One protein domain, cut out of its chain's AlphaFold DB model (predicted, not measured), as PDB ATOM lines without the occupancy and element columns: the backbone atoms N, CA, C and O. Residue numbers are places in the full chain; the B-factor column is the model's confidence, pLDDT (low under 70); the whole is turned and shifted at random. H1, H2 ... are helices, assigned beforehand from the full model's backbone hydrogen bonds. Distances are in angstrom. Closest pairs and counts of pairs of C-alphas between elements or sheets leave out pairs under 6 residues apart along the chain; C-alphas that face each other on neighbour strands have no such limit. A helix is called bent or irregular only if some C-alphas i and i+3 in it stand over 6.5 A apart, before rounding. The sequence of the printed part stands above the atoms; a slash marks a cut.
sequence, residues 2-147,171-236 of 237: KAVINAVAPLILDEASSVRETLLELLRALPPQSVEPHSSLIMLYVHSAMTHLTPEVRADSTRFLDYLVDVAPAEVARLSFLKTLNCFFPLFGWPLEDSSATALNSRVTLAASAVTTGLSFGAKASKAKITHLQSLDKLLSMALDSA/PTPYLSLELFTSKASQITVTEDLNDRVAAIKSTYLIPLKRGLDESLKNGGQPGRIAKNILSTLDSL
ATOM      1  N   LYS A   2      54.375  46.141  67.407       87.44
ATOM      2  CA  LYS A   2      53.049  46.802  67.404       87.44
ATOM      3  C   LYS A   2      52.841  47.901  68.457       87.44
ATOM      4  O   LYS A   2      52.441  49.000  68.106       87.44
ATOM      5  N   ALA A   3      53.125  47.624  69.733       91.19
ATOM      6  CA  ALA A   3      52.932  48.604  70.808       91.19
ATOM      7  C   ALA A   3      53.785  49.870  70.621       91.19
ATOM      8  O   ALA A   3      53.311  50.971  70.875       91.19
ATOM      9  N   VAL A   4      55.016  49.710  70.126       92.50
ATOM     10  CA  VAL A   4      55.925  50.826  69.851       92.50
ATOM     11  C   VAL A   4      55.399  51.652  68.682       92.50
ATOM     12  O   VAL A   4      55.242  52.854  68.839       92.50
ATOM     13  N   ILE A   5      55.042  51.024  67.553       93.06
ATOM     14  CA  ILE A   5      54.509  51.750  66.384       93.06
ATOM     15  C   ILE A   5      53.218  52.493  66.737       93.06
ATOM     16  O   ILE A   5      53.078  53.661  66.392       93.06
ATOM     17  N   ASN A   6      52.322  51.870  67.504       93.44
ATOM     18  CA  ASN A   6      51.100  52.526  67.967       93.44
ATOM     19  C   ASN A   6      51.376  53.760  68.840       93.44
ATOM     20  O   ASN A   6      50.601  54.710  68.796       93.44
ATOM     21  N   ALA A   7      52.453  53.747  69.629       94.38
ATOM     22  CA  ALA A   7      52.829  54.869  70.481       94.38
ATOM     23  C   ALA A   7      53.535  55.992  69.706       94.38
ATOM     24  O   ALA A   7      53.337  57.160  70.027       94.38
ATOM     25  N   VAL A   8      54.345  55.655  68.694       95.62
ATOM     26  CA  VAL A   8      55.160  56.643  67.966       95.62
ATOM     27  C   VAL A   8      54.497  57.187  66.699       95.62
ATOM     28  O   VAL A   8      54.821  58.293  66.290       95.62
ATOM     29  N   ALA A   9      53.548  56.474  66.083       94.69
ATOM     30  CA  ALA A   9      52.856  56.946  64.878       94.69
ATOM     31  C   ALA A   9      52.140  58.309  65.047       94.69
ATOM     32  O   ALA A   9      52.224  59.123  64.125       94.69
ATOM     33  N   PRO A  10      51.515  58.636  66.200       96.81
ATOM     34  CA  PRO A  10      50.954  59.969  66.429       96.81
ATOM     35  C   PRO A  10      51.986  61.105  66.380       96.81
ATOM     36  O   PRO A  10      51.619  62.231  66.053       96.81
ATOM     37  N   LEU A  11      53.269  60.823  66.649       97.00
ATOM     38  CA  LEU A  11      54.344  61.825  66.653       97.00
ATOM     39  C   LEU A  11      54.660  62.379  65.251       97.00
ATOM     40  O   LEU A  11      55.393  63.353  65.126       97.00
ATOM     41  N   ILE A  12      54.078  61.816  64.185       97.00
ATOM     42  CA  ILE A  12      54.107  62.420  62.841       97.00
ATOM     43  C   ILE A  12      53.436  63.804  62.854       97.00
ATOM     44  O   ILE A  12      53.825  64.691  62.095       97.00
ATOM     45  N   LEU A  13      52.447  63.996  63.732       96.12
ATOM     46  CA  LEU A  13      51.711  65.249  63.906       96.12
ATOM     47  C   LEU A  13      52.338  66.174  64.958       96.12
ATOM     48  O   LEU A  13      51.738  67.193  65.292       96.12
ATOM     49  N   ASP A  14      53.509  65.824  65.498       96.94
ATOM     50  CA  ASP A  14      54.176  66.633  66.515       96.94
ATOM     51  C   ASP A  14      54.537  68.019  65.963       96.94
ATOM     52  O   ASP A  14      54.926  68.160  64.798       96.94
ATOM     53  N   GLU A  15      54.406  69.055  66.790       93.44
ATOM     54  CA  GLU A  15      54.689  70.435  66.393       93.44
ATOM     55  C   GLU A  15      56.189  70.658  66.159       93.44
ATOM     56  O   GLU A  15      56.577  71.379  65.233       93.44
ATOM     57  N   ALA A  16      57.052  69.989  66.929       95.75
ATOM     58  CA  ALA A  16      58.492  70.148  66.839       95.75
ATOM     59  C   ALA A  16      59.075  69.371  65.647       95.75
ATOM     60  O   ALA A  16      59.014  68.144  65.565       95.75
ATOM     61  N   SER A  17      59.743  70.093  64.741       93.44
ATOM     62  CA  SER A  17      60.422  69.493  63.580       93.44
ATOM     63  C   SER A  17      61.471  68.452  63.976       93.44
ATOM     64  O   SER A  17      61.601  67.436  63.300       93.44
ATOM     65  N   SER A  18      62.189  68.666  65.082       96.62
ATOM     66  CA  SER A  18      63.205  67.726  65.568       96.62
ATOM     67  C   SER A  18      62.609  66.376  65.965       96.62
ATOM     68  O   SER A  18      63.195  65.342  65.660       96.62
ATOM     69  N   VAL A  19      61.422  66.361  66.584       97.56
ATOM     70  CA  VAL A  19      60.727  65.119  66.960       97.56
ATOM     71  C   VAL A  19      60.328  64.341  65.710       97.56
ATOM     72  O   VAL A  19      60.566  63.135  65.640       97.56
ATOM     73  N   ARG A  20      59.795  65.026  64.690       96.94
ATOM     74  CA  ARG A  20      59.446  64.402  63.404       96.94
ATOM     75  C   ARG A  20      60.676  63.837  62.686       96.94
ATOM     76  O   ARG A  20      60.617  62.740  62.135       96.94
ATOM     77  N   GLU A  21      61.800  64.548  62.714       96.50
ATOM     78  CA  GLU A  21      63.053  64.081  62.113       96.50
ATOM     79  C   GLU A  21      63.601  62.837  62.817       96.50
ATOM     80  O   GLU A  21      63.859  61.830  62.157       96.50
ATOM     81  N   THR A  22      63.688  62.855  64.149       97.38
ATOM     82  CA  THR A  22      64.127  61.692  64.933       97.38
ATOM     83  C   THR A  22      63.168  60.511  64.789       97.38
ATOM     84  O   THR A  22      63.608  59.364  64.729       97.38
ATOM     85  N   LEU A  23      61.858  60.754  64.678       97.25
ATOM     86  CA  LEU A  23      60.884  59.701  64.392       97.25
ATOM     87  C   LEU A  23      61.157  59.038  63.040       97.25
ATOM     88  O   LEU A  23      61.121  57.813  62.937       97.25
ATOM     89  N   LEU A  24      61.435  59.827  62.001       96.44
ATOM     90  CA  LEU A  24      61.743  59.293  60.678       96.44
ATOM     91  C   LEU A  24      63.040  58.468  60.690       96.44
ATOM     92  O   LEU A  24      63.111  57.425  60.043       96.44
ATOM     93  N   GLU A  25      64.051  58.900  61.445       96.88
ATOM     94  CA  GLU A  25      65.283  58.131  61.664       96.88
ATOM     95  C   GLU A  25      65.024  56.824  62.415       96.88
ATOM     96  O   GLU A  25      65.514  55.774  61.999       96.88
ATOM     97  N   LEU A  26      64.198  56.861  63.465       95.06
ATOM     98  CA  LEU A  26      63.780  55.668  64.194       95.06
ATOM     99  C   LEU A  26      63.083  54.678  63.260       95.06
ATOM    100  O   LEU A  26      63.434  53.503  63.261       95.06
ATOM    101  N   LEU A  27      62.134  55.141  62.442       94.56
ATOM    102  CA  LEU A  27      61.442  54.291  61.474       94.56
ATOM    103  C   LEU A  27      62.426  53.660  60.480       94.56
ATOM    104  O   LEU A  27      62.356  52.461  60.222       94.56
ATOM    105  N   ARG A  28      63.400  54.425  59.981       94.88
ATOM    106  CA  ARG A  28      64.452  53.913  59.085       94.88
ATOM    107  C   ARG A  28      65.390  52.905  59.743       94.88
ATOM    108  O   ARG A  28      65.936  52.061  59.042       94.88
ATOM    109  N   ALA A  29      65.583  52.981  61.056       94.25
ATOM    110  CA  ALA A  29      66.397  52.025  61.800       94.25
ATOM    111  C   ALA A  29      65.679  50.683  62.044       94.25
ATOM    112  O   ALA A  29      66.324  49.700  62.412       94.25
ATOM    113  N   LEU A  30      64.356  50.625  61.864       92.44
ATOM    114  CA  LEU A  30      63.583  49.400  62.051       92.44
ATOM    115  C   LEU A  30      63.663  48.480  60.821       92.44
ATOM    116  O   LEU A  30      63.692  48.966  59.689       92.44
ATOM    117  N   PRO A  31      63.614  47.149  61.015       91.50
ATOM    118  CA  PRO A  31      63.503  46.208  59.906       91.50
ATOM    119  C   PRO A  31      62.223  46.461  59.085       91.50
ATOM    120  O   PRO A  31      61.144  46.547  59.685       91.50
ATOM    121  N   PRO A  32      62.296  46.502  57.739       87.69
ATOM    122  CA  PRO A  32      61.139  46.725  56.865       87.69
ATOM    123  C   PRO A  32      59.952  45.795  57.161       87.69
ATOM    124  O   PRO A  32      58.818  46.253  57.305       87.69
ATOM    125  N   GLN A  33      60.232  44.510  57.404       87.00
ATOM    126  CA  GLN A  33      59.226  43.474  57.686       87.00
ATOM    127  C   GLN A  33      58.457  43.730  58.991       87.00
ATOM    128  O   GLN A  33      57.372  43.198  59.212       87.00
ATOM    129  N   SER A  34      59.029  44.528  59.895       89.25
ATOM    130  CA  SER A  34      58.389  44.897  61.157       89.25
ATOM    131  C   SER A  34      57.488  46.125  61.028       89.25
ATOM    132  O   SER A  34      56.682  46.361  61.926       89.25
ATOM    133  N   VAL A  35      57.627  46.911  59.957       90.44
ATOM    134  CA  VAL A  35      56.880  48.158  59.718       90.44
ATOM    135  C   VAL A  35      55.735  47.937  58.734       90.44
ATOM    136  O   VAL A  35      54.649  48.476  58.946       90.44
ATOM    137  N   GLU A  36      55.939  47.096  57.721       89.75
ATOM    138  CA  GLU A  36      54.950  46.762  56.686       89.75
ATOM    139  C   GLU A  36      53.551  46.393  57.235       89.75
ATOM    140  O   GLU A  36      52.573  46.997  56.780       89.75
ATOM    141  N   PRO A  37      53.401  45.549  58.283       89.94
ATOM    142  CA  PRO A  37      52.085  45.208  58.841       89.94
ATOM    143  C   PRO A  37      51.355  46.383  59.506       89.94
ATOM    144  O   PRO A  37      50.179  46.284  59.853       89.94
ATOM    145  N   HIS A  38      52.061  47.488  59.749       91.75
ATOM    146  CA  HIS A  38      51.541  48.694  60.383       91.75
ATOM    147  C   HIS A  38      51.409  49.868  59.404       91.75
ATOM    148  O   HIS A  38      51.038  50.967  59.825       91.75
ATOM    149  N   SER A  39      51.659  49.641  58.111       91.56
ATOM    150  CA  SER A  39      51.565  50.644  57.044       91.56
ATOM    151  C   SER A  39      50.230  51.393  57.061       91.56
ATOM    152  O   SER A  39      50.234  52.618  57.012       91.56
ATOM    153  N   SER A  40      49.094  50.711  57.247       89.69
ATOM    154  CA  SER A  40      47.769  51.353  57.280       89.69
ATOM    155  C   SER A  40      47.618  52.372  58.416       89.69
ATOM    156  O   SER A  40      47.021  53.432  58.226       89.69
ATOM    157  N   LEU A  41      48.172  52.076  59.599       92.56
ATOM    158  CA  LEU A  41      48.137  52.994  60.741       92.56
ATOM    159  C   LEU A  41      49.040  54.203  60.496       92.56
ATOM    160  O   LEU A  41      48.646  55.333  60.773       92.56
ATOM    161  N   ILE A  42      50.242  53.976  59.970       94.81
ATOM    162  CA  ILE A  42      51.182  55.061  59.681       94.81
ATOM    163  C   ILE A  42      50.603  55.950  58.568       94.81
ATOM    164  O   ILE A  42      50.570  57.167  58.729       94.81
ATOM    165  N   MET A  43      50.036  55.364  57.507       93.94
ATOM    166  CA  MET A  43      49.354  56.087  56.427       93.94
ATOM    167  C   MET A  43      48.204  56.959  56.938       93.94
ATOM    168  O   MET A  43      48.044  58.076  56.458       93.94
ATOM    169  N   LEU A  44      47.436  56.505  57.936       93.19
ATOM    170  CA  LEU A  44      46.388  57.323  58.554       93.19
ATOM    171  C   LEU A  44      46.952  58.631  59.128       93.19
ATOM    172  O   LEU A  44      46.400  59.705  58.877       93.19
ATOM    173  N   TYR A  45      48.056  58.549  59.873       96.19
ATOM    174  CA  TYR A  45      48.719  59.727  60.431       96.19
ATOM    175  C   TYR A  45      49.412  60.569  59.354       96.19
ATOM    176  O   TYR A  45      49.372  61.792  59.438       96.19
ATOM    177  N   VAL A  46      49.958  59.951  58.301       96.06
ATOM    178  CA  VAL A  46      50.500  60.665  57.132       96.06
ATOM    179  C   VAL A  46      49.408  61.465  56.419       96.06
ATOM    180  O   VAL A  46      49.594  62.653  56.174       96.06
ATOM    181  N   HIS A  47      48.240  60.873  56.146       92.69
ATOM    182  CA  HIS A  47      47.106  61.591  55.547       92.69
ATOM    183  C   HIS A  47      46.647  62.748  56.431       92.69
ATOM    184  O   HIS A  47      46.431  63.851  55.932       92.69
ATOM    185  N   SER A  48      46.561  62.520  57.746       91.81
ATOM    186  CA  SER A  48      46.244  63.578  58.707       91.81
ATOM    187  C   SER A  48      47.291  64.699  58.698       91.81
ATOM    188  O   SER A  48      46.928  65.864  58.851       91.81
ATOM    189  N   ALA A  49      48.572  64.370  58.503       92.75
ATOM    190  CA  ALA A  49      49.666  65.334  58.416       92.75
ATOM    191  C   ALA A  49      49.603  66.156  57.119       92.75
ATOM    192  O   ALA A  49      49.794  67.370  57.152       92.75
ATOM    193  N   MET A  50      49.271  65.524  55.987       89.81
ATOM    194  CA  MET A  50      49.107  66.191  54.685       89.81
ATOM    195  C   MET A  50      47.973  67.226  54.693       89.81
ATOM    196  O   MET A  50      48.044  68.228  53.984       89.81
ATOM    197  N   THR A  51      46.942  67.015  55.513       87.25
ATOM    198  CA  THR A  51      45.813  67.947  55.680       87.25
ATOM    199  C   THR A  51      45.871  68.734  56.993       87.25
ATOM    200  O   THR A  51      44.860  69.285  57.424       87.25
ATOM    201  N   HIS A  52      47.024  68.764  57.665       88.62
ATOM    202  CA  HIS A  52      47.161  69.394  58.974       88.62
ATOM    203  C   HIS A  52      47.076  70.926  58.896       88.62
ATOM    204  O   HIS A  52      47.506  71.538  57.917       88.62
ATOM    205  N   LEU A  53      46.573  71.577  59.951       84.69
ATOM    206  CA  LEU A  53      46.448  73.040  59.988       84.69
ATOM    207  C   LEU A  53      47.828  73.722  59.899       84.69
ATOM    208  O   LEU A  53      48.033  74.632  59.091       84.69
ATOM    209  N   THR A  54      48.797  73.224  60.671       87.06
ATOM    210  CA  THR A  54      50.166  73.758  60.726       87.06
ATOM    211  C   THR A  54      50.932  73.476  59.426       87.06
ATOM    212  O   THR A  54      51.075  72.309  59.047       87.06
ATOM    213  N   PRO A  55      51.468  74.506  58.742       85.94
ATOM    214  CA  PRO A  55      52.145  74.343  57.455       85.94
ATOM    215  C   PRO A  55      53.454  73.550  57.552       85.94
ATOM    216  O   PRO A  55      53.802  72.849  56.606       85.94
ATOM    217  N   GLU A  56      54.157  73.611  58.685       87.88
ATOM    218  CA  GLU A  56      55.406  72.865  58.898       87.88
ATOM    219  C   GLU A  56      55.176  71.349  58.952       87.88
ATOM    220  O   GLU A  56      55.906  70.591  58.320       87.88
ATOM    221  N   VAL A  57      54.105  70.908  59.620       91.75
ATOM    222  CA  VAL A  57      53.699  69.491  59.654       91.75
ATOM    223  C   VAL A  57      53.334  69.006  58.247       91.75
ATOM    224  O   VAL A  57      53.778  67.940  57.821       91.75
ATOM    225  N   ARG A  58      52.596  69.822  57.479       90.00
ATOM    226  CA  ARG A  58      52.292  69.527  56.069       90.00
ATOM    227  C   ARG A  58      53.555  69.384  55.227       90.00
ATOM    228  O   ARG A  58      53.648  68.431  54.458       90.00
ATOM    229  N   ALA A  59      54.525  70.281  55.395       89.00
ATOM    230  CA  ALA A  59      55.772  70.263  54.633       89.00
ATOM    231  C   ALA A  59      56.588  68.972  54.850       89.00
ATOM    232  O   ALA A  59      57.176  68.461  53.898       89.00
ATOM    233  N   ASP A  60      56.580  68.408  56.062       92.94
ATOM    234  CA  ASP A  60      57.288  67.155  56.364       92.94
ATOM    235  C   ASP A  60      56.477  65.884  56.071       92.94
ATOM    236  O   ASP A  60      57.059  64.804  55.953       92.94
ATOM    237  N   SER A  61      55.152  65.985  55.923       94.12
ATOM    238  CA  SER A  61      54.252  64.828  55.786       94.12
ATOM    239  C   SER A  61      54.667  63.845  54.682       94.12
ATOM    240  O   SER A  61      54.694  62.632  54.904       94.12
ATOM    241  N   THR A  62      55.079  64.344  53.513       94.56
ATOM    242  CA  THR A  62      55.456  63.486  52.381       94.56
ATOM    243  C   THR A  62      56.790  62.771  52.579       94.56
ATOM    244  O   THR A  62      57.037  61.774  51.916       94.56
ATOM    245  N   ARG A  63      57.638  63.191  53.531       95.62
ATOM    246  CA  ARG A  63      58.880  62.464  53.862       95.62
ATOM    247  C   ARG A  63      58.574  61.103  54.492       95.62
ATOM    248  O   ARG A  63      59.291  60.135  54.248       95.62
ATOM    249  N   PHE A  64      57.504  61.031  55.286       96.56
ATOM    250  CA  PHE A  64      57.005  59.778  55.855       96.56
ATOM    251  C   PHE A  64      56.309  58.917  54.799       96.56
ATOM    252  O   PHE A  64      56.486  57.701  54.802       96.56
ATOM    253  N   LEU A  65      55.575  59.545  53.871       96.12
ATOM    254  CA  LEU A  65      55.011  58.855  52.708       96.12
ATOM    255  C   LEU A  65      56.114  58.205  51.867       96.12
ATOM    256  O   LEU A  65      56.031  57.017  51.577       96.12
ATOM    257  N   ASP A  66      57.169  58.951  51.535       95.81
ATOM    258  CA  ASP A  66      58.286  58.450  50.733       95.81
ATOM    259  C   ASP A  66      58.963  57.245  51.381       95.81
ATOM    260  O   ASP A  66      59.305  56.294  50.680       95.81
ATOM    261  N   TYR A  67      59.133  57.275  52.704       95.75
ATOM    262  CA  TYR A  67      59.661  56.147  53.467       95.75
ATOM    263  C   TYR A  67      58.735  54.923  53.401       95.75
ATOM    264  O   TYR A  67      59.209  53.808  53.196       95.75
ATOM    265  N   LEU A  68      57.419  55.111  53.535       94.25
ATOM    266  CA  LEU A  68      56.468  54.002  53.424       94.25
ATOM    267  C   LEU A  68      56.405  53.420  52.014       94.25
ATOM    268  O   LEU A  68      56.257  52.211  51.880       94.25
ATOM    269  N   VAL A  69      56.551  54.248  50.980       93.81
ATOM    270  CA  VAL A  69      56.648  53.781  49.590       93.81
ATOM    271  C   VAL A  69      57.903  52.923  49.384       93.81
ATOM    272  O   VAL A  69      57.846  51.976  48.613       93.81
ATOM    273  N   ASP A  70      59.007  53.191  50.090       92.69
ATOM    274  CA  ASP A  70      60.214  52.347  50.013       92.69
ATOM    275  C   ASP A  70      60.061  51.016  50.759       92.69
ATOM    276  O   ASP A  70      60.595  49.997  50.331       92.69
ATOM    277  N   VAL A  71      59.368  51.026  51.899       91.75
ATOM    278  CA  VAL A  71      59.288  49.870  52.806       91.75
ATOM    279  C   VAL A  71      58.120  48.942  52.486       91.75
ATOM    280  O   VAL A  71      58.272  47.729  52.565       91.75
ATOM    281  N   ALA A  72      56.957  49.502  52.160       90.31
ATOM    282  CA  ALA A  72      55.711  48.771  51.939       90.31
ATOM    283  C   ALA A  72      54.950  49.297  50.701       90.31
ATOM    284  O   ALA A  72      53.780  49.684  50.812       90.31
ATOM    285  N   PRO A  73      55.584  49.325  49.513       89.56
ATOM    286  CA  PRO A  73      54.985  49.861  48.287       89.56
ATOM    287  C   PRO A  73      53.647  49.200  47.931       89.56
ATOM    288  O   PRO A  73      52.675  49.905  47.655       89.56
ATOM    289  N   ALA A  74      53.561  47.867  48.013       85.94
ATOM    290  CA  ALA A  74      52.344  47.121  47.692       85.94
ATOM    291  C   ALA A  74      51.158  47.515  48.586       85.94
ATOM    292  O   ALA A  74      50.067  47.779  48.085       85.94
ATOM    293  N   GLU A  75      51.367  47.616  49.900       86.69
ATOM    294  CA  GLU A  75      50.301  48.002  50.832       86.69
ATOM    295  C   GLU A  75      49.880  49.466  50.641       86.69
ATOM    296  O   GLU A  75      48.687  49.780  50.682       86.69
ATOM    297  N   VAL A  76      50.829  50.370  50.356       90.00
ATOM    298  CA  VAL A  76      50.520  51.778  50.055       90.00
ATOM    299  C   VAL A  76      49.679  51.885  48.779       90.00
ATOM    300  O   VAL A  76      48.630  52.541  48.801       90.00
ATOM    301  N   ALA A  77      50.092  51.212  47.698       89.31
ATOM    302  CA  ALA A  77      49.382  51.203  46.419       89.31
ATOM    303  C   ALA A  77      47.990  50.559  46.528       89.31
ATOM    304  O   ALA A  77      47.022  51.062  45.960       89.31
ATOM    305  N   ARG A  78      47.869  49.475  47.297       84.94
ATOM    306  CA  ARG A  78      46.616  48.738  47.445       84.94
ATOM    307  C   ARG A  78      45.588  49.472  48.298       84.94
ATOM    308  O   ARG A  78      44.445  49.651  47.885       84.94
ATOM    309  N   LEU A  79      45.983  49.888  49.499       83.75
ATOM    310  CA  LEU A  79      45.037  50.327  50.530       83.75
ATOM    311  C   LEU A  79      44.795  51.831  50.549       83.75
ATOM    312  O   LEU A  79      43.783  52.294  51.075       83.75
ATOM    313  N   SER A  80      45.753  52.614  50.056       86.50
ATOM    314  CA  SER A  80      45.794  54.046  50.351       86.50
ATOM    315  C   SER A  80      46.044  54.938  49.146       86.50
ATOM    316  O   SER A  80      46.063  56.157  49.310       86.50
ATOM    317  N   PHE A  81      46.199  54.380  47.947       90.50
ATOM    318  CA  PHE A  81      46.596  55.132  46.760       90.50
ATOM    319  C   PHE A  81      45.653  56.297  46.437       90.50
ATOM    320  O   PHE A  81      46.078  57.452  46.457       90.50
ATOM    321  N   LEU A  82      44.357  56.029  46.242       88.25
ATOM    322  CA  LEU A  82      43.384  57.074  45.896       88.25
ATOM    323  C   LEU A  82      43.219  58.110  47.006       88.25
ATOM    324  O   LEU A  82      43.125  59.308  46.745       88.25
ATOM    325  N   LYS A  83      43.236  57.668  48.265       88.44
ATOM    326  CA  LYS A  83      43.193  58.578  49.413       88.44
ATOM    327  C   LYS A  83      44.426  59.482  49.461       88.44
ATOM    328  O   LYS A  83      44.299  60.670  49.736       88.44
ATOM    329  N   THR A  84      45.597  58.942  49.138       91.25
ATOM    330  CA  THR A  84      46.845  59.708  49.065       91.25
ATOM    331  C   THR A  84      46.794  60.731  47.929       91.25
ATOM    332  O   THR A  84      47.136  61.890  48.156       91.25
ATOM    333  N   LEU A  85      46.275  60.362  46.749       89.75
ATOM    334  CA  LEU A  85      46.019  61.314  45.659       89.75
ATOM    335  C   LEU A  85      45.071  62.433  46.100       89.75
ATOM    336  O   LEU A  85      45.388  63.607  45.915       89.75
ATOM    337  N   ASN A  86      43.968  62.095  46.770       87.38
ATOM    338  CA  ASN A  86      43.038  63.080  47.327       87.38
ATOM    339  C   ASN A  86      43.689  64.022  48.344       87.38
ATOM    340  O   ASN A  86      43.286  65.176  48.426       87.38
ATOM    341  N   CYS A  87      44.703  63.581  49.094       88.69
ATOM    342  CA  CYS A  87      45.467  64.456  49.987       88.69
ATOM    343  C   CYS A  87      46.436  65.385  49.231       88.69
ATOM    344  O   CYS A  87      46.698  66.492  49.704       88.69
ATOM    345  N   PHE A  88      46.943  64.987  48.058       89.56
ATOM    346  CA  PHE A  88      47.840  65.817  47.246       89.56
ATOM    347  C   PHE A  88      47.143  67.026  46.605       89.56
ATOM    348  O   PHE A  88      47.746  68.096  46.546       89.56
ATOM    349  N   PHE A  89      45.883  66.911  46.166       85.62
ATOM    350  CA  PHE A  89      45.157  68.041  45.557       85.62
ATOM    351  C   PHE A  89      45.059  69.264  46.490       85.62
ATOM    352  O   PHE A  89      45.533  70.336  46.103       85.62
ATOM    353  N   PRO A  90      44.563  69.135  47.740       81.00
ATOM    354  CA  PRO A  90      44.635  70.201  48.730       81.00
ATOM    355  C   PRO A  90      46.067  70.662  48.981       81.00
ATOM    356  O   PRO A  90      46.297  71.865  49.097       81.00
ATOM    357  N   LEU A  91      47.028  69.734  49.060       83.00
ATOM    358  CA  LEU A  91      48.422  70.056  49.353       83.00
ATOM    359  C   LEU A  91      49.037  70.968  48.291       83.00
ATOM    360  O   LEU A  91      49.843  71.810  48.663       83.00
ATOM    361  N   PHE A  92      48.646  70.840  47.017       82.50
ATOM    362  CA  PHE A  92      49.070  71.706  45.907       82.50
ATOM    363  C   PHE A  92      48.137  72.892  45.625       82.50
ATOM    364  O   PHE A  92      48.477  73.757  44.819       82.50
ATOM    365  N   GLY A  93      46.964  72.938  46.261       77.06
ATOM    366  CA  GLY A  93      45.907  73.893  45.924       77.06
ATOM    367  C   GLY A  93      45.239  73.619  44.573       77.06
ATOM    368  O   GLY A  93      44.673  74.529  43.971       77.06
ATOM    369  N   TRP A  94      45.305  72.384  44.076       83.44
ATOM    370  CA  TRP A  94      44.674  71.994  42.821       83.44
ATOM    371  C   TRP A  94      43.181  71.713  43.039       83.44
ATOM    372  O   TRP A  94      42.830  70.926  43.921       83.44
ATOM    373  N   PRO A  95      42.280  72.321  42.248       72.50
ATOM    374  CA  PRO A  95      40.855  72.064  42.388       72.50
ATOM    375  C   PRO A  95      40.509  70.674  41.850       72.50
ATOM    376  O   PRO A  95      40.757  70.381  40.675       72.50
ATOM    377  N   LEU A  96      39.899  69.853  42.707       71.62
ATOM    378  CA  LEU A  96      39.203  68.633  42.310       71.62
ATOM    379  C   LEU A  96      37.744  69.002  42.008       71.62
ATOM    380  O   LEU A  96      37.052  69.585  42.845       71.62
ATOM    381  N   GLU A  97      37.296  68.749  40.782       60.41
ATOM    382  CA  GLU A  97      35.908  68.990  40.388       60.41
ATOM    383  C   GLU A  97      35.059  67.804  40.854       60.41
ATOM    384  O   GLU A  97      34.965  66.785  40.179       60.41
ATOM    385  N   ASP A  98      34.466  67.919  42.043       52.69
ATOM    386  CA  ASP A  98      33.516  66.920  42.533       52.69
ATOM    387  C   ASP A  98      32.205  67.024  41.728       52.69
ATOM    388  O   ASP A  98      31.451  67.989  41.867       52.69
ATOM    389  N   SER A  99      31.881  66.000  40.930       40.88
ATOM    390  CA  SER A  99      30.608  65.866  40.188       40.88
ATOM    391  C   SER A  99      29.361  65.691  41.079       40.88
ATOM    392  O   SER A  99      28.296  65.322  40.587       40.88
ATOM    393  N   SER A 100      29.437  65.953  42.389       36.38
ATOM    394  CA  SER A 100      28.269  65.926  43.275       36.38
ATOM    395  C   SER A 100      28.291  67.070  44.290       36.38
ATOM    396  O   SER A 100      29.222  67.248  45.073       36.38
ATOM    397  N   ALA A 101      27.210  67.850  44.293       37.66
ATOM    398  CA  ALA A 101      27.003  69.051  45.100       37.66
ATOM    399  C   ALA A 101      26.888  68.812  46.627       37.66
ATOM    400  O   ALA A 101      26.472  69.709  47.357       37.66
ATOM    401  N   THR A 102      27.271  67.636  47.136       34.00
ATOM    402  CA  THR A 102      27.174  67.279  48.566       34.00
ATOM    403  C   THR A 102      28.513  67.429  49.310       34.00
ATOM    404  O   THR A 102      28.571  67.316  50.532       34.00
ATOM    405  N   ALA A 103      29.603  67.770  48.620       43.84
ATOM    406  CA  ALA A 103      30.937  67.891  49.208       43.84
ATOM    407  C   ALA A 103      31.256  69.306  49.751       43.84
ATOM    408  O   ALA A 103      32.348  69.843  49.545       43.84
ATOM    409  N   LEU A 104      30.328  69.921  50.498       36.94
ATOM    410  CA  LEU A 104      30.584  71.189  51.208       36.94
ATOM    411  C   LEU A 104      31.794  71.070  52.165       36.94
ATOM    412  O   LEU A 104      32.528  72.035  52.363       36.94
ATOM    413  N   ASN A 105      32.065  69.859  52.665       42.59
ATOM    414  CA  ASN A 105      33.214  69.547  53.519       42.59
ATOM    415  C   ASN A 105      34.534  69.299  52.758       42.59
ATOM    416  O   ASN A 105      35.573  69.256  53.403       42.59
ATOM    417  N   SER A 106      34.512  69.136  51.427       46.81
ATOM    418  CA  SER A 106      35.713  68.970  50.576       46.81
ATOM    419  C   SER A 106      36.257  70.333  50.122       46.81
ATOM    420  O   SER A 106      37.455  70.607  50.173       46.81
ATOM    421  N   ARG A 107      35.355  71.269  49.787       40.09
ATOM    422  CA  ARG A 107      35.716  72.640  49.380       40.09
ATOM    423  C   ARG A 107      36.381  73.476  50.479       40.09
ATOM    424  O   ARG A 107      37.232  74.303  50.163       40.09
ATOM    425  N   VAL A 108      36.012  73.284  51.747       40.06
ATOM    426  CA  VAL A 108      36.555  74.074  52.871       40.06
ATOM    427  C   VAL A 108      37.979  73.631  53.249       40.06
ATOM    428  O   VAL A 108      38.814  74.470  53.581       40.06
ATOM    429  N   THR A 109      38.310  72.343  53.118       47.69
ATOM    430  CA  THR A 109      39.662  71.793  53.349       47.69
ATOM    431  C   THR A 109      40.641  72.103  52.215       47.69
ATOM    432  O   THR A 109      41.827  72.309  52.480       47.69
ATOM    433  N   LEU A 110      40.169  72.222  50.966       49.34
ATOM    434  CA  LEU A 110      40.997  72.636  49.822       49.34
ATOM    435  C   LEU A 110      41.572  74.058  49.993       49.34
ATOM    436  O   LEU A 110      42.719  74.307  49.623       49.34
ATOM    437  N   ALA A 111      40.820  74.979  50.607       46.75
ATOM    438  CA  ALA A 111      41.232  76.376  50.774       46.75
ATOM    439  C   ALA A 111      42.356  76.579  51.815       46.75
ATOM    440  O   ALA A 111      43.217  77.435  51.630       46.75
ATOM    441  N   ALA A 112      42.380  75.790  52.895       45.56
ATOM    442  CA  ALA A 112      43.409  75.890  53.938       45.56
ATOM    443  C   ALA A 112      44.717  75.170  53.554       45.56
ATOM    444  O   ALA A 112      45.819  75.620  53.900       45.56
ATOM    445  N   SER A 113      44.619  74.068  52.799       50.56
ATOM    446  CA  SER A 113      45.780  73.270  52.387       50.56
ATOM    447  C   SER A 113      46.640  73.947  51.309       50.56
ATOM    448  O   SER A 113      47.868  73.833  51.347       50.56
ATOM    449  N   ALA A 114      46.023  74.775  50.456       49.25
ATOM    450  CA  ALA A 114      46.709  75.598  49.458       49.25
ATOM    451  C   ALA A 114      47.692  76.618  50.068       49.25
ATOM    452  O   ALA A 114      48.592  77.096  49.385       49.25
ATOM    453  N   VAL A 115      47.570  76.943  51.361       50.03
ATOM    454  CA  VAL A 115      48.406  77.959  52.023       50.03
ATOM    455  C   VAL A 115      49.878  77.524  52.169       50.03
ATOM    456  O   VAL A 115      50.749  78.386  52.222       50.03
ATOM    457  N   THR A 116      50.193  76.219  52.170       50.75
ATOM    458  CA  THR A 116      51.594  75.751  52.307       50.75
ATOM    459  C   THR A 116      52.379  75.762  50.991       50.75
ATOM    460  O   THR A 116      53.591  75.968  51.017       50.75
ATOM    461  N   THR A 117      51.731  75.558  49.838       51.81
ATOM    462  CA  THR A 117      52.428  75.419  48.537       51.81
ATOM    463  C   THR A 117      51.896  76.330  47.427       51.81
ATOM    464  O   THR A 117      52.604  76.572  46.447       51.81
ATOM    465  N   GLY A 118      50.654  76.808  47.558       46.84
ATOM    466  CA  GLY A 118      49.915  77.559  46.543       46.84
ATOM    467  C   GLY A 118      50.138  79.066  46.611       46.84
ATOM    468  O   GLY A 118      49.725  79.790  45.712       46.84
ATOM    469  N   LEU A 119      50.829  79.554  47.640       45.75
ATOM    470  CA  LEU A 119      51.195  80.956  47.745       45.75
ATOM    471  C   LEU A 119      52.712  81.053  47.830       45.75
ATOM    472  O   LEU A 119      53.331  80.488  48.725       45.75
ATOM    473  N   SER A 120      53.292  81.761  46.867       49.53
ATOM    474  CA  SER A 120      54.714  82.052  46.665       49.53
ATOM    475  C   SER A 120      55.390  82.800  47.832       49.53
ATOM    476  O   SER A 120      56.067  83.805  47.625       49.53
ATOM    477  N   PHE A 121      55.238  82.340  49.072       53.56
ATOM    478  CA  PHE A 121      55.832  82.939  50.260       53.56
ATOM    479  C   PHE A 121      57.157  82.246  50.598       53.56
ATOM    480  O   PHE A 121      57.261  81.379  51.463       53.56
ATOM    481  N   GLY A 122      58.209  82.669  49.895       64.75
ATOM    482  CA  GLY A 122      59.597  82.419  50.279       64.75
ATOM    483  C   GLY A 122      60.181  81.059  49.880       64.75
ATOM    484  O   GLY A 122      59.501  80.127  49.454       64.75
ATOM    485  N   ALA A 123      61.503  80.946  50.036       72.00
ATOM    486  CA  ALA A 123      62.292  79.794  49.591       72.00
ATOM    487  C   ALA A 123      61.933  78.461  50.283       72.00
ATOM    488  O   ALA A 123      62.221  77.389  49.756       72.00
ATOM    489  N   LYS A 124      61.309  78.504  51.468       73.38
ATOM    490  CA  LYS A 124      60.881  77.296  52.194       73.38
ATOM    491  C   LYS A 124      59.640  76.655  51.563       73.38
ATOM    492  O   LYS A 124      59.620  75.440  51.397       73.38
ATOM    493  N   ALA A 125      58.653  77.457  51.157       75.44
ATOM    494  CA  ALA A 125      57.436  76.968  50.507       75.44
ATOM    495  C   ALA A 125      57.731  76.373  49.119       75.44
ATOM    496  O   ALA A 125      57.206  75.319  48.765       75.44
ATOM    497  N   SER A 126      58.643  76.989  48.354       79.31
ATOM    498  CA  SER A 126      59.075  76.436  47.063       79.31
ATOM    499  C   SER A 126      59.807  75.102  47.222       79.31
ATOM    500  O   SER A 126      59.564  74.176  46.447       79.31
ATOM    501  N   LYS A 127      60.647  74.963  48.257       85.25
ATOM    502  CA  LYS A 127      61.300  73.692  48.595       85.25
ATOM    503  C   LYS A 127      60.282  72.617  48.985       85.25
ATOM    504  O   LYS A 127      60.384  71.508  48.472       85.25
ATOM    505  N   ALA A 128      59.292  72.952  49.815       86.50
ATOM    506  CA  ALA A 128      58.218  72.031  50.194       86.50
ATOM    507  C   ALA A 128      57.404  71.565  48.971       86.50
ATOM    508  O   ALA A 128      57.158  70.376  48.789       86.50
ATOM    509  N   LYS A 129      57.061  72.484  48.056       86.75
ATOM    510  CA  LYS A 129      56.390  72.133  46.794       86.75
ATOM    511  C   LYS A 129      57.217  71.152  45.959       86.75
ATOM    512  O   LYS A 129      56.660  70.196  45.426       86.75
ATOM    513  N   ILE A 130      58.532  71.363  45.860       89.50
ATOM    514  CA  ILE A 130      59.436  70.445  45.153       89.50
ATOM    515  C   ILE A 130      59.432  69.066  45.820       89.50
ATOM    516  O   ILE A 130      59.261  68.075  45.117       89.50
ATOM    517  N   THR A 131      59.562  68.989  47.148       92.25
ATOM    518  CA  THR A 131      59.562  67.700  47.861       92.25
ATOM    519  C   THR A 131      58.238  66.960  47.707       92.25
ATOM    520  O   THR A 131      58.233  65.752  47.500       92.25
ATOM    521  N   HIS A 132      57.109  67.670  47.727       93.00
ATOM    522  CA  HIS A 132      55.803  67.059  47.493       93.00
ATOM    523  C   HIS A 132      55.644  66.566  46.049       93.00
ATOM    524  O   HIS A 132      55.116  65.478  45.844       93.00
ATOM    525  N   LEU A 133      56.124  67.316  45.047       93.19
ATOM    526  CA  LEU A 133      56.104  66.872  43.646       93.19
ATOM    527  C   LEU A 133      56.984  65.636  43.425       93.19
ATOM    528  O   LEU A 133      56.578  64.732  42.708       93.19
ATOM    529  N   GLN A 134      58.159  65.575  44.056       94.50
ATOM    530  CA  GLN A 134      59.024  64.388  44.010       94.50
ATOM    531  C   GLN A 134      58.349  63.174  44.651       94.50
ATOM    532  O   GLN A 134      58.420  62.076  44.107       94.50
ATOM    533  N   SER A 135      57.659  63.380  45.773       95.75
ATOM    534  CA  SER A 135      56.896  62.323  46.435       95.75
ATOM    535  C   SER A 135      55.729  61.826  45.577       95.75
ATOM    536  O   SER A 135      55.512  60.622  45.465       95.75
ATOM    537  N   LEU A 136      55.017  62.735  44.899       94.94
ATOM    538  CA  LEU A 136      53.962  62.375  43.950       94.94
ATOM    539  C   LEU A 136      54.516  61.569  42.763       94.94
ATOM    540  O   LEU A 136      53.935  60.549  42.407       94.94
ATOM    541  N   ASP A 137      55.637  61.999  42.179       94.62
ATOM    542  CA  ASP A 137      56.319  61.286  41.087       94.62
ATOM    543  C   ASP A 137      56.713  59.866  41.506       94.62
ATOM    544  O   ASP A 137      56.431  58.897  40.803       94.62
ATOM    545  N   LYS A 138      57.284  59.731  42.708       94.12
ATOM    546  CA  LYS A 138      57.652  58.444  43.298       94.12
ATOM    547  C   LYS A 138      56.437  57.546  43.527       94.12
ATOM    548  O   LYS A 138      56.476  56.372  43.168       94.12
ATOM    549  N   LEU A 139      55.360  58.088  44.099       93.94
ATOM    550  CA  LEU A 139      54.122  57.348  44.342       93.94
ATOM    551  C   LEU A 139      53.515  56.839  43.033       93.94
ATOM    552  O   LEU A 139      53.136  55.675  42.961       93.94
ATOM    553  N   LEU A 140      53.414  57.700  42.015       92.75
ATOM    554  CA  LEU A 140      52.844  57.338  40.717       92.75
ATOM    555  C   LEU A 140      53.711  56.308  40.001       92.75
ATOM    556  O   LEU A 140      53.183  55.304  39.539       92.75
ATOM    557  N   SER A 141      55.028  56.520  39.975       90.81
ATOM    558  CA  SER A 141      55.967  55.580  39.361       90.81
ATOM    559  C   SER A 141      55.880  54.203  40.013       90.81
ATOM    560  O   SER A 141      55.841  53.211  39.307       90.81
ATOM    561  N   MET A 142      55.781  54.131  41.343       89.94
ATOM    562  CA  MET A 142      55.641  52.861  42.059       89.94
ATOM    563  C   MET A 142      54.264  52.216  41.846       89.94
ATOM    564  O   MET A 142      54.174  51.030  41.547       89.94
ATOM    565  N   ALA A 143      53.177  52.977  41.991       87.69
ATOM    566  CA  ALA A 143      51.822  52.421  41.976       87.69
ATOM    567  C   ALA A 143      51.355  51.965  40.581       87.69
ATOM    568  O   ALA A 143      50.414  51.167  40.481       87.69
ATOM    569  N   LEU A 144      51.985  52.498  39.529       86.88
ATOM    570  CA  LEU A 144      51.689  52.215  38.125       86.88
ATOM    571  C   LEU A 144      52.714  51.293  37.459       86.88
ATOM    572  O   LEU A 144      52.529  50.941  36.296       86.88
ATOM    573  N   ASP A 145      53.766  50.887  38.169       82.81
ATOM    574  CA  ASP A 145      54.750  49.949  37.638       82.81
ATOM    575  C   ASP A 145      54.144  48.541  37.520       82.81
ATOM    576  O   ASP A 145      53.746  47.918  38.512       82.81
ATOM    577  N   SER A 146      54.084  48.018  36.293       62.72
ATOM    578  CA  SER A 146      53.601  46.663  36.013       62.72
ATOM    579  C   SER A 146      54.552  45.582  36.528       62.72
ATOM    580  O   SER A 146      54.104  44.471  36.812       62.72
ATOM    581  N   ALA A 147      55.839  45.895  36.730       59.97
ATOM    582  CA  ALA A 147      56.819  44.939  37.244       59.97
ATOM    583  C   ALA A 147      56.476  44.452  38.666       59.97
ATOM    584  O   ALA A 147      56.800  43.322  39.035       59.97
ATOM    585  N   PRO A 171      50.199  40.871  54.812       77.38
ATOM    586  CA  PRO A 171      49.616  40.839  56.155       77.38
ATOM    587  C   PRO A 171      48.082  40.949  56.206       77.38
ATOM    588  O   PRO A 171      47.475  40.510  57.184       77.38
ATOM    589  N   THR A 172      47.441  41.569  55.202       80.19
ATOM    590  CA  THR A 172      45.995  41.882  55.233       80.19
ATOM    591  C   THR A 172      45.254  41.565  53.916       80.19
ATOM    592  O   THR A 172      44.656  42.456  53.303       80.19
ATOM    593  N   PRO A 173      45.229  40.289  53.481       81.69
ATOM    594  CA  PRO A 173      44.764  39.896  52.144       81.69
ATOM    595  C   PRO A 173      43.271  40.140  51.903       81.69
ATOM    596  O   PRO A 173      42.875  40.492  50.804       81.69
ATOM    597  N   TYR A 174      42.436  40.001  52.935       84.50
ATOM    598  CA  TYR A 174      40.975  40.113  52.819       84.50
ATOM    599  C   TYR A 174      40.427  41.453  53.320       84.50
ATOM    600  O   TYR A 174      39.231  41.578  53.582       84.50
ATOM    601  N   LEU A 175      41.294  42.455  53.507       81.81
ATOM    602  CA  LEU A 175      40.879  43.761  54.022       81.81
ATOM    603  C   LEU A 175      39.907  44.476  53.070       81.81
ATOM    604  O   LEU A 175      39.006  45.163  53.544       81.81
ATOM    605  N   SER A 176      40.042  44.248  51.760       79.06
ATOM    606  CA  SER A 176      39.149  44.773  50.718       79.06
ATOM    607  C   SER A 176      37.695  44.321  50.852       79.06
ATOM    608  O   SER A 176      36.799  45.016  50.387       79.06
ATOM    609  N   LEU A 177      37.437  43.195  51.524       83.88
ATOM    610  CA  LEU A 177      36.081  42.667  51.706       83.88
ATOM    611  C   LEU A 177      35.301  43.366  52.825       83.88
ATOM    612  O   LEU A 177      34.104  43.131  52.967       83.88
ATOM    613  N   GLU A 178      35.977  44.159  53.662       82.62
ATOM    614  CA  GLU A 178      35.382  44.926  54.763       82.62
ATOM    615  C   GLU A 178      34.496  44.127  55.750       82.62
ATOM    616  O   GLU A 178      33.742  44.713  56.522       82.62
ATOM    617  N   LEU A 179      34.609  42.793  55.810       85.12
ATOM    618  CA  LEU A 179      33.694  41.915  56.567       85.12
ATOM    619  C   LEU A 179      33.602  42.224  58.070       85.12
ATOM    620  O   LEU A 179      32.605  41.906  58.716       85.12
ATOM    621  N   PHE A 180      34.658  42.811  58.632       84.06
ATOM    622  CA  PHE A 180      34.781  43.102  60.061       84.06
ATOM    623  C   PHE A 180      34.774  44.603  60.369       84.06
ATOM    624  O   PHE A 180      35.121  45.005  61.482       84.06
ATOM    625  N   THR A 181      34.406  45.452  59.407       78.25
ATOM    626  CA  THR A 181      34.284  46.893  59.640       78.25
ATOM    627  C   THR A 181      32.853  47.213  60.086       78.25
ATOM    628  O   THR A 181      31.868  46.711  59.554       78.25
ATOM    629  N   SER A 182      32.703  48.044  61.122       71.50
ATOM    630  CA  SER A 182      31.373  48.408  61.648       71.50
ATOM    631  C   SER A 182      30.597  49.358  60.721       71.50
ATOM    632  O   SER A 182      29.417  49.621  60.959       71.50
ATOM    633  N   LYS A 183      31.262  49.933  59.718       66.31
ATOM    634  CA  LYS A 183      30.704  50.860  58.735       66.31
ATOM    635  C   LYS A 183      31.383  50.560  57.409       66.31
ATOM    636  O   LYS A 183      32.611  50.488  57.416       66.31
ATOM    637  N   ALA A 184      30.606  50.472  56.324       57.34
ATOM    638  CA  ALA A 184      31.147  50.481  54.967       57.34
ATOM    639  C   ALA A 184      32.110  51.662  54.870       57.34
ATOM    640  O   ALA A 184      31.718  52.821  55.064       57.34
ATOM    641  N   SER A 185      33.391  51.356  54.751       54.00
ATOM    642  CA  SER A 185      34.408  52.377  54.830       54.00
ATOM    643  C   SER A 185      34.473  53.065  53.468       54.00
ATOM    644  O   SER A 185      34.261  52.452  52.429       54.00
ATOM    645  N   GLN A 186      34.751  54.369  53.430       54.19
ATOM    646  CA  GLN A 186      35.058  55.045  52.159       54.19
ATOM    647  C   GLN A 186      36.462  54.670  51.645       54.19
ATOM    648  O   GLN A 186      37.072  55.433  50.895       54.19
ATOM    649  N   ILE A 187      37.041  53.553  52.097       55.03
ATOM    650  CA  ILE A 187      38.323  53.080  51.595       55.03
ATOM    651  C   ILE A 187      38.027  52.432  50.248       55.03
ATOM    652  O   ILE A 187      37.679  51.263  50.155       55.03
ATOM    653  N   THR A 188      38.152  53.211  49.177       65.25
ATOM    654  CA  THR A 188      38.244  52.646  47.834       65.25
ATOM    655  C   THR A 188      39.580  51.920  47.743       65.25
ATOM    656  O   THR A 188      40.611  52.530  47.451       65.25
ATOM    657  N   VAL A 189      39.572  50.635  48.096       67.69
ATOM    658  CA  VAL A 189      40.735  49.764  47.954       67.69
ATOM    659  C   VAL A 189      40.973  49.554  46.464       67.69
ATOM    660  O   VAL A 189      40.053  49.215  45.725       67.69
ATOM    661  N   THR A 190      42.205  49.778  46.025       73.69
ATOM    662  CA  THR A 190      42.622  49.590  44.637       73.69
ATOM    663  C   THR A 190      43.656  48.480  44.572       73.69
ATOM    664  O   THR A 190      44.857  48.751  44.487       73.69
ATOM    665  N   GLU A 191      43.192  47.231  44.677       73.25
ATOM    666  CA  GLU A 191      44.061  46.046  44.673       73.25
ATOM    667  C   GLU A 191      44.775  45.886  43.339       73.25
ATOM    668  O   GLU A 191      46.008  45.801  43.302       73.25
ATOM    669  N   ASP A 192      44.029  46.007  42.249       81.56
ATOM    670  CA  ASP A 192      44.567  45.793  40.921       81.56
ATOM    671  C   ASP A 192      45.133  47.068  40.295       81.56
ATOM    672  O   ASP A 192      44.651  48.189  40.492       81.56
ATOM    673  N   LEU A 193      46.173  46.880  39.480       84.62
ATOM    674  CA  LEU A 193      46.758  47.953  38.677       84.62
ATOM    675  C   LEU A 193      45.721  48.550  37.721       84.62
ATOM    676  O   LEU A 193      45.648  49.769  37.582       84.62
ATOM    677  N   ASN A 194      44.873  47.709  37.125       84.81
ATOM    678  CA  ASN A 194      43.815  48.152  36.220       84.81
ATOM    679  C   ASN A 194      42.816  49.082  36.917       84.81
ATOM    680  O   ASN A 194      42.449  50.107  36.344       84.81
ATOM    681  N   ASP A 195      42.443  48.784  38.163       85.44
ATOM    682  CA  ASP A 195      41.540  49.630  38.945       85.44
ATOM    683  C   ASP A 195      42.185  50.978  39.273       85.44
ATOM    684  O   ASP A 195      41.541  52.024  39.155       85.44
ATOM    685  N   ARG A 196      43.483  50.980  39.613       88.50
ATOM    686  CA  ARG A 196      44.250  52.220  39.819       88.50
ATOM    687  C   ARG A 196      44.289  53.065  38.549       88.50
ATOM    688  O   ARG A 196      43.972  54.251  38.602       88.50
ATOM    689  N   VAL A 197      44.630  52.465  37.410       88.62
ATOM    690  CA  VAL A 197      44.693  53.160  36.114       88.62
ATOM    691  C   VAL A 197      43.313  53.686  35.708       88.62
ATOM    692  O   VAL A 197      43.194  54.843  35.310       88.62
ATOM    693  N   ALA A 198      42.254  52.888  35.863       87.38
ATOM    694  CA  ALA A 198      40.885  53.294  35.554       87.38
ATOM    695  C   ALA A 198      40.409  54.457  36.443       87.38
ATOM    696  O   ALA A 198      39.803  55.415  35.951       87.38
ATOM    697  N   ALA A 199      40.723  54.422  37.741       86.44
ATOM    698  CA  ALA A 199      40.424  55.513  38.665       86.44
ATOM    699  C   ALA A 199      41.173  56.802  38.285       86.44
ATOM    700  O   ALA A 199      40.575  57.881  38.273       86.44
ATOM    701  N   ILE A 200      42.456  56.700  37.908       87.88
ATOM    702  CA  ILE A 200      43.236  57.848  37.421       87.88
ATOM    703  C   ILE A 200      42.603  58.426  36.159       87.88
ATOM    704  O   ILE A 200      42.303  59.620  36.141       87.88
ATOM    705  N   LYS A 201      42.351  57.599  35.137       87.88
ATOM    706  CA  LYS A 201      41.787  58.043  33.852       87.88
ATOM    707  C   LYS A 201      40.428  58.721  34.009       87.88
ATOM    708  O   LYS A 201      40.184  59.745  33.380       87.88
ATOM    709  N   SER A 202      39.556  58.169  34.852       85.56
ATOM    710  CA  SER A 202      38.186  58.669  35.020       85.56
ATOM    711  C   SER A 202      38.093  59.948  35.851       85.56
ATOM    712  O   SER A 202      37.342  60.850  35.489       85.56
ATOM    713  N   THR A 203      38.824  60.028  36.967       84.88
ATOM    714  CA  THR A 203      38.583  61.057  37.995       84.88
ATOM    715  C   THR A 203      39.728  62.059  38.107       84.88
ATOM    716  O   THR A 203      39.495  63.255  38.277       84.88
ATOM    717  N   TYR A 204      40.976  61.599  38.001       86.00
ATOM    718  CA  TYR A 204      42.140  62.406  38.381       86.00
ATOM    719  C   TYR A 204      42.917  62.974  37.195       86.00
ATOM    720  O   TYR A 204      43.587  63.989  37.361       86.00
ATOM    721  N   LEU A 205      42.814  62.386  36.000       88.06
ATOM    722  CA  LEU A 205      43.644  62.736  34.844       88.06
ATOM    723  C   LEU A 205      43.545  64.221  34.472       88.06
ATOM    724  O   LEU A 205      44.565  64.893  34.330       88.06
ATOM    725  N   ILE A 206      42.321  64.747  34.356       87.50
ATOM    726  CA  ILE A 206      42.084  66.135  33.933       87.50
ATOM    727  C   ILE A 206      42.602  67.134  34.989       87.50
ATOM    728  O   ILE A 206      43.416  67.994  34.633       87.50
ATOM    729  N   PRO A 207      42.216  67.037  36.282       87.25
ATOM    730  CA  PRO A 207      42.768  67.904  37.325       87.25
ATOM    731  C   PRO A 207      44.294  67.818  37.451       87.25
ATOM    732  O   PRO A 207      44.948  68.843  37.658       87.25
ATOM    733  N   LEU A 208      44.860  66.616  37.304       89.44
ATOM    734  CA  LEU A 208      46.290  66.360  37.439       89.44
ATOM    735  C   LEU A 208      47.082  66.992  36.287       89.44
ATOM    736  O   LEU A 208      48.012  67.751  36.554       89.44
ATOM    737  N   LYS A 209      46.678  66.780  35.021       90.50
ATOM    738  CA  LYS A 209      47.324  67.425  33.858       90.50
ATOM    739  C   LYS A 209      47.267  68.955  33.984       90.50
ATOM    740  O   LYS A 209      48.295  69.613  33.857       90.50
ATOM    741  N   ARG A 210      46.117  69.518  34.384       89.00
ATOM    742  CA  ARG A 210      45.959  70.967  34.627       89.00
ATOM    743  C   ARG A 210      46.944  71.511  35.674       89.00
ATOM    744  O   ARG A 210      47.585  72.533  35.436       89.00
ATOM    745  N   GLY A 211      47.063  70.851  36.828       86.50
ATOM    746  CA  GLY A 211      47.963  71.279  37.908       86.50
ATOM    747  C   GLY A 211      49.454  71.104  37.580       86.50
ATOM    748  O   GLY A 211      50.300  71.919  37.980       86.50
ATOM    749  N   LEU A 212      49.786  70.069  36.806       90.00
ATOM    750  CA  LEU A 212      51.137  69.826  36.306       90.00
ATOM    751  C   LEU A 212      51.538  70.845  35.235       90.00
ATOM    752  O   LEU A 212      52.656  71.348  35.296       90.00
ATOM    753  N   ASP A 213      50.632  71.235  34.336       90.12
ATOM    754  CA  ASP A 213      50.872  72.289  33.340       90.12
ATOM    755  C   ASP A 213      51.161  73.646  33.992       90.12
ATOM    756  O   ASP A 213      52.030  74.400  33.546       90.12
ATOM    757  N   GLU A 214      50.472  73.971  35.087       86.94
ATOM    758  CA  GLU A 214      50.781  75.160  35.884       86.94
ATOM    759  C   GLU A 214      52.183  75.068  36.505       86.94
ATOM    760  O   GLU A 214      52.964  76.023  36.480       86.94
ATOM    761  N   SER A 215      52.551  73.896  37.023       85.31
ATOM    762  CA  SER A 215      53.888  73.649  37.573       85.31
ATOM    763  C   SER A 215      54.980  73.666  36.496       85.31
ATOM    764  O   SER A 215      56.095  74.112  36.771       85.31
ATOM    765  N   LEU A 216      54.654  73.275  35.262       88.69
ATOM    766  CA  LEU A 216      55.535  73.333  34.099       88.69
ATOM    767  C   LEU A 216      55.830  74.781  33.686       88.69
ATOM    768  O   LEU A 216      56.990  75.122  33.446       88.69
ATOM    769  N   LYS A 217      54.812  75.655  33.686       86.50
ATOM    770  CA  LYS A 217      54.955  77.095  33.382       86.50
ATOM    771  C   LYS A 217      55.875  77.827  34.358       86.50
ATOM    772  O   LYS A 217      56.578  78.747  33.952       86.50
ATOM    773  N   ASN A 218      55.907  77.402  35.622       78.94
ATOM    774  CA  ASN A 218      56.800  77.967  36.639       78.94
ATOM    775  C   ASN A 218      58.295  77.685  36.359       78.94
ATOM    776  O   ASN A 218      59.161  78.362  36.909       78.94
ATOM    777  N   GLY A 219      58.612  76.713  35.492       79.25
ATOM    778  CA  GLY A 219      59.978  76.395  35.078       79.25
ATOM    779  C   GLY A 219      60.859  75.797  36.186       79.25
ATOM    780  O   GLY A 219      60.398  75.381  37.248       79.25
ATOM    781  N   GLY A 220      62.167  75.707  35.923       87.50
ATOM    782  CA  GLY A 220      63.160  75.235  36.896       87.50
ATOM    783  C   GLY A 220      63.014  73.762  37.304       87.50
ATOM    784  O   GLY A 220      62.599  72.911  36.518       87.50
ATOM    785  N   GLN A 221      63.396  73.451  38.545       87.38
ATOM    786  CA  GLN A 221      63.267  72.110  39.123       87.38
ATOM    787  C   GLN A 221      61.813  71.596  39.205       87.38
ATOM    788  O   GLN A 221      61.603  70.458  38.783       87.38
ATOM    789  N   PRO A 222      60.805  72.369  39.673       87.25
ATOM    790  CA  PRO A 222      59.430  71.865  39.731       87.25
ATOM    791  C   PRO A 222      58.865  71.560  38.338       87.25
ATOM    792  O   PRO A 222      58.187  70.549  38.178       87.25
ATOM    793  N   GLY A 223      59.212  72.349  37.313       89.94
ATOM    794  CA  GLY A 223      58.802  72.065  35.934       89.94
ATOM    795  C   GLY A 223      59.426  70.786  35.357       89.94
ATOM    796  O   GLY A 223      58.760  70.054  34.629       89.94
ATOM    797  N   ARG A 224      60.679  70.464  35.715       91.75
ATOM    798  CA  ARG A 224      61.322  69.198  35.306       91.75
ATOM    799  C   ARG A 224      60.615  67.980  35.895       91.75
ATOM    800  O   ARG A 224      60.387  67.019  35.170       91.75
ATOM    801  N   ILE A 225      60.256  68.039  37.179       92.25
ATOM    802  CA  ILE A 225      59.532  66.954  37.857       92.25
ATOM    803  C   ILE A 225      58.125  66.819  37.269       92.25
ATOM    804  O   ILE A 225      57.715  65.720  36.920       92.25
ATOM    805  N   ALA A 226      57.418  67.937  37.068       92.12
ATOM    806  CA  ALA A 226      56.090  67.919  36.462       92.12
ATOM    807  C   ALA A 226      56.099  67.284  35.062       92.12
ATOM    808  O   ALA A 226      55.209  66.504  34.737       92.12
ATOM    809  N   LYS A 227      57.137  67.555  34.258       92.94
ATOM    810  CA  LYS A 227      57.319  66.914  32.952       92.94
ATOM    811  C   LYS A 227      57.502  65.394  33.059       92.94
ATOM    812  O   LYS A 227      56.962  64.686  32.220       92.94
ATOM    813  N   ASN A 228      58.238  64.909  34.063       92.88
ATOM    814  CA  ASN A 228      58.415  63.471  34.293       92.88
ATOM    815  C   ASN A 228      57.080  62.794  34.633       92.88
ATOM    816  O   ASN A 228      56.703  61.799  34.019       92.88
ATOM    817  N   ILE A 229      56.313  63.412  35.535       92.31
ATOM    818  CA  ILE A 229      54.988  62.915  35.912       92.31
ATOM    819  C   ILE A 229      54.062  62.875  34.689       92.31
ATOM    820  O   ILE A 229      53.375  61.882  34.477       92.31
ATOM    821  N   LEU A 230      54.064  63.925  33.859       92.31
ATOM    822  CA  LEU A 230      53.277  63.952  32.623       92.31
ATOM    823  C   LEU A 230      53.659  62.809  31.676       92.31
ATOM    824  O   LEU A 230      52.761  62.145  31.178       92.31
ATOM    825  N   SER A 231      54.951  62.510  31.493       91.31
ATOM    826  CA  SER A 231      55.351  61.360  30.668       91.31
ATOM    827  C   SER A 231      54.869  60.022  31.226       91.31
ATOM    828  O   SER A 231      54.431  59.172  30.453       91.31
ATOM    829  N   THR A 232      54.889  59.840  32.550       88.75
ATOM    830  CA  THR A 232      54.345  58.635  33.194       88.75
ATOM    831  C   THR A 232      52.839  58.526  32.963       88.75
ATOM    832  O   THR A 232      52.340  57.446  32.673       88.75
ATOM    833  N   LEU A 233      52.103  59.638  33.018       88.12
ATOM    834  CA  LEU A 233      50.661  59.645  32.759       88.12
ATOM    835  C   LEU A 233      50.326  59.419  31.284       88.12
ATOM    836  O   LEU A 233      49.379  58.699  30.990       88.12
ATOM    837  N   ASP A 234      51.093  60.006  30.368       87.69
ATOM    838  CA  ASP A 234      50.884  59.841  28.928       87.69
ATOM    839  C   ASP A 234      51.221  58.412  28.470       87.69
ATOM    840  O   ASP A 234      50.631  57.933  27.510       87.69
ATOM    841  N   SER A 235      52.104  57.689  29.174       84.50
ATOM    842  CA  SER A 235      52.317  56.253  28.918       84.50
ATOM    843  C   SER A 235      51.136  55.355  29.306       84.50
ATOM    844  O   SER A 235      51.124  54.182  28.939       84.50
ATOM    845  N   LEU A 236      50.154  55.882  30.047       74.62
ATOM    846  CA  LEU A 236      48.943  55.143  30.399       74.62
ATOM    847  C   LEU A 236      47.860  55.245  29.322       74.62
ATOM    848  O   LEU A 236      46.942  54.425  29.363       74.62
TER     849      LEU A 236
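What this domain is: This is residues 2 to 147 and 171 to 236 of the 237 residues of the protein "Pre-rRNA-processing protein" of Trichomonascus ciferrii (UniProt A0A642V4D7). Six helices, H1, H2, H3, H4, H6 and H8, form an up-and-down bundle, each running against the one before it in the chain, and the helical hairpin of H9b and H10 packs on H8 at the end of the body away from H1 and H2. The short H5 crosses one end of the bundle, H7 packs on one end of H6, and residues 100 to 105 and 179 to 184 stick out. The printed part has 212 residues with ten named helices, H1 to H10 in order along the chain, and no named strand; the class is all helix. The whole is compact, with a radius of gyration of the C-alphas of 16.9 A, and spans 46 by 39 by 38 A.

How they stand to each other: H1, residues 2 to 13, and H2, residues 17 to 29, form a helical hairpin; they touch, their closest C-alphas being those of Ile 12 and Arg 20 at 5.7 A, at a shallow tilt of 34 degrees, only just short of steep. H3, residues 32 to 50, touches H1 at a shallow tilt of 28 degrees, the same way, with the C-alphas of Ala 9 and Ile 42 closest at 5.8 A. H4, residues 55 to 71, makes a helical hairpin with H3 at a shallow tilt of 25 degrees, and the C-alphas of Met 50 and Arg 58 are closest at 4.8 A. H4 also touches H2, with Leu 24 and Phe 64 the closest C-alphas at 6.8 A. H5, residues 73 to 79, touches residues 36 to 43 of H3, with the C-alphas of Ser 39 and Glu 75 closest at 6.9 A. H6, residues 81 to 92, touches residues 47 to 50 of H3 at a steep tilt of 38 degrees, and the C-alphas of Met 50 and Cys 87 are closest at 6.2 A. H7, residues 104 to 113, touches residues 89 to 92 of H6, with Pro 90 and Leu 110 the closest C-alphas at 4.5 A. H8, residues 122 to 143, touches H4 at a shallow tilt of 26 degrees, the same way, with the C-alphas of Ala 59 and Ala 128 closest at 5.4 A. H6 and H8 only just touch, with 3 pairs of C-alphas within 8 A, Phe 92 and Lys 129 closest at 7.4 A. H9, residues 193 to 217, was assigned as one helix by its hydrogen bonds but is bent: C-alphas 203 and 206 are 7.4 A apart, and its arms H9a, residues 193 to 203, and H9b, residues 206 to 217, are about perpendicular at 79 degrees. H9a only just touches H6, with 3 pairs of C-alphas within 8 A, Leu 82 and Arg 196 closest at 7.8 A. H10, residues 220 to 234, makes a helical hairpin with H9b at a shallow tilt of 31 degrees, their closest C-alphas being those of Leu 216 and Gly 223 at 4.0 A. H10 touches H8 at a shallow tilt of 21 degrees, the same way, with the C-alphas of Asp 137 and Ile 229 closest at 5.6 A. Every O i to N i+4 pair is within hydrogen-bond range in H2, H5, H8, H9a, H9b and H10; the counts are 4 of 8 in H1, 11 of 15 in H3, 10 of 13 in H4, 7 of 8 in H6 and 2 of 6 in H7, where 0 of 7 O i to N i+3 pairs are within range.

Where its parts are: H1 begins at C-alpha 2, (53.049, 46.802, 67.404). H3 measures 23.0 A, H4 25.9 A, H8 32.1 A and H10 21.2 A from first to last C-alpha. H8 begins at C-alpha 122, (59.597, 82.419, 50.279), and H10 ends at C-alpha 234, (50.884, 59.841, 28.928).

The domain as a whole: The C-alphas farthest apart are those of Phe 180 and Gly 220, 48.7 A. Residues 148 to 170 are not printed, and C-alphas 147 and 171 are 20.6 A apart across the cut. The link from H6 to H7 is long, with 11 residues. The mean pLDDT of the printed part is 82.5; residues 97 to 122, 146 to 147 and 183 to 189 are under 70.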